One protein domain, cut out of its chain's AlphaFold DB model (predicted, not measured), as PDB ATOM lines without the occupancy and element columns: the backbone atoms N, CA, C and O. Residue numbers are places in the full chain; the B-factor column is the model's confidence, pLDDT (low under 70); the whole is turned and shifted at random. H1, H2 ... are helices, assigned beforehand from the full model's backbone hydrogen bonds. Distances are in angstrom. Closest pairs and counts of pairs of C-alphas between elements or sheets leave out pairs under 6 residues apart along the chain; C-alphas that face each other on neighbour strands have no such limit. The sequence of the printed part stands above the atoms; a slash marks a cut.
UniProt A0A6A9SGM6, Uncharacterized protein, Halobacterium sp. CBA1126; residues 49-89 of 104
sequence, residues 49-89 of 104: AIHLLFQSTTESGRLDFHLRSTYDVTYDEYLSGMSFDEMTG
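This is residues 49 to 89 of the 104 residues of an uncharacterized protein of Halobacterium sp. CBA1126 (UniProt A0A6A9SGM6). Four helices follow one another in a loose zigzag drawn out along one axis, with H1 at one end, the short H4 at the other, and H2 and H3 between them; contacts between the helices are few. H1 and H2 form a corner where the end of H1 comes near the start of H2, and after H2 the link of residues 72 to 74 folds back, bringing the start of H3 near the first part of H2. The printed part has 41 residues with four named helices, in the order H1, H2, H3, H4, and no named strand; its class is all helix. The whole is loose, with a radius of gyration of the C-alphas of 11.4 A, and its C-alphas span 38 by 18 by 13 A, a rod.

H1, residues 49 to 59, is the longest helix by residues; it begins with C-alpha 49 at (126.988, 159.982, 234.128) and measures 15.2 A from first to last C-alpha. H2, residues 62 to 71, measures 13.7 A and ends with C-alpha 71 at (118.066, 177.729, 249.506). H3, residues 75 to 80, measures 8.8 A. H4, residues 84 to 87, measures 5.0 A and ends with C-alpha 87 at (124.563, 170.710, 265.297).

H1 and H2 are close but not clearly touching; their closest C-alphas, those of Thr 57 and Leu 63, are 5.3 A apart. Their lines are about perpendicular, at 81 degrees. H2 and H3 only just touch, with 3 pairs of C-alphas within 8 A; the closest are those of Asp 64 and Tyr 75, 5.4 A apart. Their lines are about perpendicular too, at 75 degrees. H3 and H4 are close but not clearly touching, with the C-alphas of Glu 77 and Phe 84 the closest at 6.6 A. H1 and H3 are only just apart, with their closest C-alphas 8.3 A from each other. H4 is apart from H1 and from H2. In H1, H2 and H3 every pair of O i and N i+4 is within hydrogen-bond range. H4 is too short for such a pair, and its 1 pair of O i and N i+3 is within range.

The two C-alphas farthest apart are those of Ala 49 and Gly 89, the first and last printed residues, at 38.5 A. The printed part has no cut. The links from H1 to H2, from H2 to H3 and from H3 to H4 are tight, with 2, 3 and 3 residues between the helices. The mean pLDDT of the printed part is 90.8; it is 97 for H1 and 75 for H4, and residue 89 is the one printed residue under 70.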
ATOM      1  N   ALA A  49     126.879 158.570 234.489       96.69
ATOM      2  CA  ALA A  49     126.988 159.982 234.128       96.69
ATOM      3  C   ALA A  49     126.392 160.890 235.215       96.69
ATOM      4  O   ALA A  49     127.030 161.867 235.608       96.69
ATOM      5  N   ILE A  50     125.232 160.525 235.776       97.56
ATOM      6  CA  ILE A  50     124.618 161.244 236.905       97.56
ATOM      7  C   ILE A  50     125.551 161.240 238.122       97.56
ATOM      8  O   ILE A  50     125.781 162.291 238.720       97.56
ATOM      9  N   HIS A  51     126.129 160.086 238.471       97.75
ATOM     10  CA  HIS A  51     127.065 159.993 239.595       97.75
ATOM     11  C   HIS A  51     128.326 160.835 239.380       97.75
ATOM     12  O   HIS A  51     128.745 161.537 240.298       97.75
ATOM     13  N   LEU A  52     128.900 160.824 238.174       97.69
ATOM     14  CA  LEU A  52     130.072 161.638 237.838       97.69
ATOM     15  C   LEU A  52     129.758 163.143 237.861       97.69
ATOM     16  O   LEU A  52     130.550 163.937 238.376       97.69
ATOM     17  N   LEU A  53     128.592 163.553 237.357       97.69
ATOM     18  CA  LEU A  53     128.144 164.943 237.429       97.69
ATOM     19  C   LEU A  53     127.952 165.386 238.887       97.69
ATOM     20  O   LEU A  53     128.436 166.445 239.289       97.69
ATOM     21  N   PHE A  54     127.291 164.567 239.702       97.12
ATOM     22  CA  PHE A  54     127.079 164.858 241.118       97.12
ATOM     23  C   PHE A  54     128.398 164.937 241.900       97.12
ATOM     24  O   PHE A  54     128.633 165.884 242.652       97.12
ATOM     25  N   GLN A  55     129.294 163.974 241.680       97.00
ATOM     26  CA  GLN A  55     130.610 163.954 242.309       97.00
ATOM     27  C   GLN A  55     131.408 165.207 241.934       97.00
ATOM     28  O   GLN A  55     131.853 165.936 242.816       97.00
ATOM     29  N   SER A  56     131.525 165.517 240.640       97.69
ATOM     30  CA  SER A  56     132.304 166.673 240.172       97.69
ATOM     31  C   SER A  56     131.734 168.016 240.641       97.69
ATOM     32  O   SER A  56     132.486 168.947 240.939       97.69
ATOM     33  N   THR A  57     130.409 168.143 240.754       97.12
ATOM     34  CA  THR A  57     129.761 169.356 241.284       97.12
ATOM     35  C   THR A  57     129.941 169.505 242.792       97.12
ATOM     36  O   THR A  57     130.096 170.634 243.266       97.12
ATOM     37  N   THR A  58     129.992 168.394 243.528       94.81
ATOM     38  CA  THR A  58     130.294 168.377 244.967       94.81
ATOM     39  C   THR A  58     131.765 168.705 245.223       94.81
ATOM     40  O   THR A  58     132.064 169.635 245.966       94.81
ATOM     41  N   GLU A  59     132.692 168.018 244.550       95.06
ATOM     42  CA  GLU A  59     134.142 168.205 244.712       95.06
ATOM     43  C   GLU A  59     134.604 169.614 244.320       95.06
ATOM     44  O   GLU A  59     135.509 170.170 244.938       95.06
ATOM     45  N   SER A  60     133.964 170.230 243.322       96.50
ATOM     46  CA  SER A  60     134.256 171.615 242.932       96.50
ATOM     47  C   SER A  60     133.612 172.676 243.837       96.50
ATOM     48  O   SER A  60     133.815 173.867 243.602       96.50
ATOM     49  N   GLY A  61     132.806 172.282 244.834       94.75
ATOM     50  CA  GLY A  61     132.048 173.191 245.705       94.75
ATOM     51  C   GLY A  61     130.902 173.936 245.008       94.75
ATOM     52  O   GLY A  61     130.227 174.757 245.628       94.75
ATOM     53  N   ARG A  62     130.646 173.666 243.720       95.69
ATOM     54  CA  ARG A  62     129.568 174.308 242.949       95.69
ATOM     55  C   ARG A  62     128.196 173.975 243.507       95.69
ATOM     56  O   ARG A  62     127.333 174.849 243.544       95.69
ATOM     57  N   LEU A  63     128.009 172.724 243.927       95.50
ATOM     58  CA  LEU A  63     126.760 172.289 244.537       95.50
ATOM     59  C   LEU A  63     126.482 173.094 245.811       95.50
ATOM     60  O   LEU A  63     125.425 173.702 245.928       95.50
ATOM     61  N   ASP A  64     127.464 173.182 246.707       95.25
ATOM     62  CA  ASP A  64     127.348 173.929 247.961       95.25
ATOM     63  C   ASP A  64     127.094 175.431 247.729       95.25
ATOM     64  O   ASP A  64     126.227 176.029 248.365       95.25
ATOM     65  N   PHE A  65     127.761 176.041 246.741       95.75
ATOM     66  CA  PHE A  65     127.496 177.429 246.349       95.75
ATOM     67  C   PHE A  65     126.051 177.647 245.865       95.75
ATOM     68  O   PHE A  65     125.398 178.620 246.257       95.75
ATOM     69  N   HIS A  66     125.527 176.752 245.023       95.25
ATOM     70  CA  HIS A  66     124.144 176.836 244.548       95.25
ATOM     71  C   HIS A  66     123.130 176.637 245.675       95.25
ATOM     72  O   HIS A  66     122.148 177.380 245.738       95.25
ATOM     73  N   LEU A  67     123.381 175.682 246.574       96.06
ATOM     74  CA  LEU A  67     122.515 175.420 247.720       96.06
ATOM     75  C   LEU A  67     122.443 176.637 248.646       96.06
ATOM     76  O   LEU A  67     121.343 177.120 248.912       96.06
ATOM     77  N   ARG A  68     123.589 177.223 249.015       94.56
ATOM     78  CA  ARG A  68     123.625 178.431 249.854       94.56
ATOM     79  C   ARG A  68     122.943 179.621 249.189       94.56
ATOM     80  O   ARG A  68     122.165 180.322 249.819       94.56
ATOM     81  N   SER A  69     123.214 179.853 247.906       94.31
ATOM     82  CA  SER A  69     122.669 181.025 247.203       94.31
ATOM     83  C   SER A  69     121.167 180.940 246.921       94.31
ATOM     84  O   SER A  69     120.512 181.977 246.848       94.31
ATOM     85  N   THR A  70     120.623 179.733 246.745       95.31
ATOM     86  CA  THR A  70     119.221 179.538 246.330       95.31
ATOM     87  C   THR A  70     118.315 179.137 247.491       95.31
ATOM     88  O   THR A  70     117.145 179.513 247.506       95.31
ATOM     89  N   TYR A  71     118.843 178.379 248.452       93.56
ATOM     90  CA  TYR A  71     118.066 177.729 249.506       93.56
ATOM     91  C   TYR A  71     118.561 178.050 250.923       93.56
ATOM     92  O   TYR A  71     117.940 177.583 251.868       93.56
ATOM     93  N   ASP A  72     119.640 178.830 251.071       92.50
ATOM     94  CA  ASP A  72     120.252 179.182 252.365       92.50
ATOM     95  C   ASP A  72     120.627 177.956 253.223       92.50
ATOM     96  O   ASP A  72     120.598 177.991 254.448       92.50
ATOM     97  N   VAL A  73     120.972 176.846 252.560       92.94
ATOM     98  CA  VAL A  73     121.440 175.605 253.195       92.94
ATOM     99  C   VAL A  73     122.729 175.123 252.542       92.94
ATOM    100  O   VAL A  73     123.012 175.425 251.381       92.94
ATOM    101  N   THR A  74     123.514 174.349 253.277       90.50
ATOM    102  CA  THR A  74     124.730 173.690 252.785       90.50
ATOM    103  C   THR A  74     124.475 172.236 252.417       90.50
ATOM    104  O   THR A  74     123.475 171.630 252.813       90.50
ATOM    105  N   TYR A  75     125.407 171.648 251.664       90.94
ATOM    106  CA  TYR A  75     125.324 170.217 251.366       90.94
ATOM    107  C   TYR A  75     125.426 169.353 252.637       90.94
ATOM    108  O   TYR A  75     124.703 168.366 252.768       90.94
ATOM    109  N   ASP A  76     126.251 169.757 253.605       89.19
ATOM    110  CA  ASP A  76     126.430 169.023 254.863       89.19
ATOM    111  C   ASP A  76     125.179 169.069 255.754       89.19
ATOM    112  O   ASP A  76     124.820 168.056 256.350       89.19
ATOM    113  N   GLU A  77     124.472 170.203 255.807       91.25
ATOM    114  CA  GLU A  77     123.195 170.324 256.533       91.25
ATOM    115  C   GLU A  77     122.089 169.476 255.898       91.25
ATOM    116  O   GLU A  77     121.287 168.857 256.597       91.25
ATOM    117  N   TYR A  78     122.066 169.387 254.563       90.12
ATOM    118  CA  TYR A  78     121.156 168.477 253.868       90.12
ATOM    119  C   TYR A  78     121.442 167.009 254.222       90.12
ATOM    120  O   TYR A  78     120.510 166.238 254.448       90.12
ATOM    121  N   LEU A  79     122.719 166.620 254.300       90.06
ATOM    122  CA  LEU A  79     123.113 165.259 254.669       90.06
ATOM    123  C   LEU A  79     122.834 164.930 256.140       90.06
ATOM    124  O   LEU A  79     122.445 163.802 256.446       90.06
ATOM    125  N   SER A  80     123.047 165.883 257.051       88.81
ATOM    126  CA  SER A  80     122.806 165.690 258.486       88.81
ATOM    127  C   SER A  80     121.321 165.781 258.853       88.81
ATOM    128  O   SER A  80     120.921 165.267 259.900       88.81
ATOM    129  N   GLY A  81     120.507 166.426 258.009       88.44
ATOM    130  CA  GLY A  81     119.108 166.741 258.292       88.44
ATOM    131  C   GLY A  81     118.929 167.792 259.394       88.44
ATOM    132  O   GLY A  81     117.833 167.898 259.940       88.44
ATOM    133  N   MET A  82     119.993 168.520 259.746       87.06
ATOM    134  CA  MET A  82     120.030 169.528 260.809       87.06
ATOM    135  C   MET A  82     120.873 170.722 260.362       87.06
ATOM    136  O   MET A  82     121.902 170.547 259.704       87.06
ATOM    137  N   SER A  83     120.482 171.931 260.763       84.88
ATOM    138  CA  SER A  83     121.289 173.124 260.490       84.88
ATOM    139  C   SER A  83     122.585 173.126 261.308       84.88
ATOM    140  O   SER A  83     122.720 172.435 262.325       84.88
ATOM    141  N   PHE A  84     123.560 173.933 260.893       75.81
ATOM    142  CA  PHE A  84     124.801 174.102 261.646       75.81
ATOM    143  C   PHE A  84     124.549 174.631 263.070       75.81
ATOM    144  O   PHE A  84     125.208 174.189 264.015       75.81
ATOM    145  N   ASP A  85     123.563 175.513 263.251       76.25
ATOM    146  CA  ASP A  85     123.164 176.030 264.570       76.25
ATOM    147  C   ASP A  85     122.621 174.920 265.485       76.25
ATOM    148  O   ASP A  85     122.923 174.880 266.681       76.25
ATOM    149  N   GLU A  86     121.868 173.974 264.922       76.12
ATOM    150  CA  GLU A  86     121.351 172.811 265.647       76.12
ATOM    151  C   GLU A  86     122.469 171.818 265.991       76.12
ATOM    152  O   GLU A  86     122.524 171.310 267.112       76.12
ATOM    153  N   MET A  87     123.410 171.589 265.067       70.50
ATOM    154  CA  MET A  87     124.563 170.710 265.297       70.50
ATOM    155  C   MET A  87     125.565 171.278 266.311       70.50
ATOM    156  O   MET A  87     126.174 170.516 267.063       70.50
ATOM    157  N   THR A  88     125.739 172.600 266.353       73.19
ATOM    158  CA  THR A  88     126.628 173.283 267.313       73.19
ATOM    159  C   THR A  88     125.954 173.607 268.646       73.19
ATOM    160  O   THR A  88     126.604 174.125 269.557       73.19
ATOM    161  N   GLY A  89     124.682 173.230 268.810       64.75
ATOM    162  CA  GLY A  89     123.968 173.305 270.080       64.75
ATOM    163  C   GLY A  89     123.575 174.719 270.503       64.75
ATOM    164  O   GLY A  89     123.467 174.942 271.708       64.75
TER     165      GLY A  89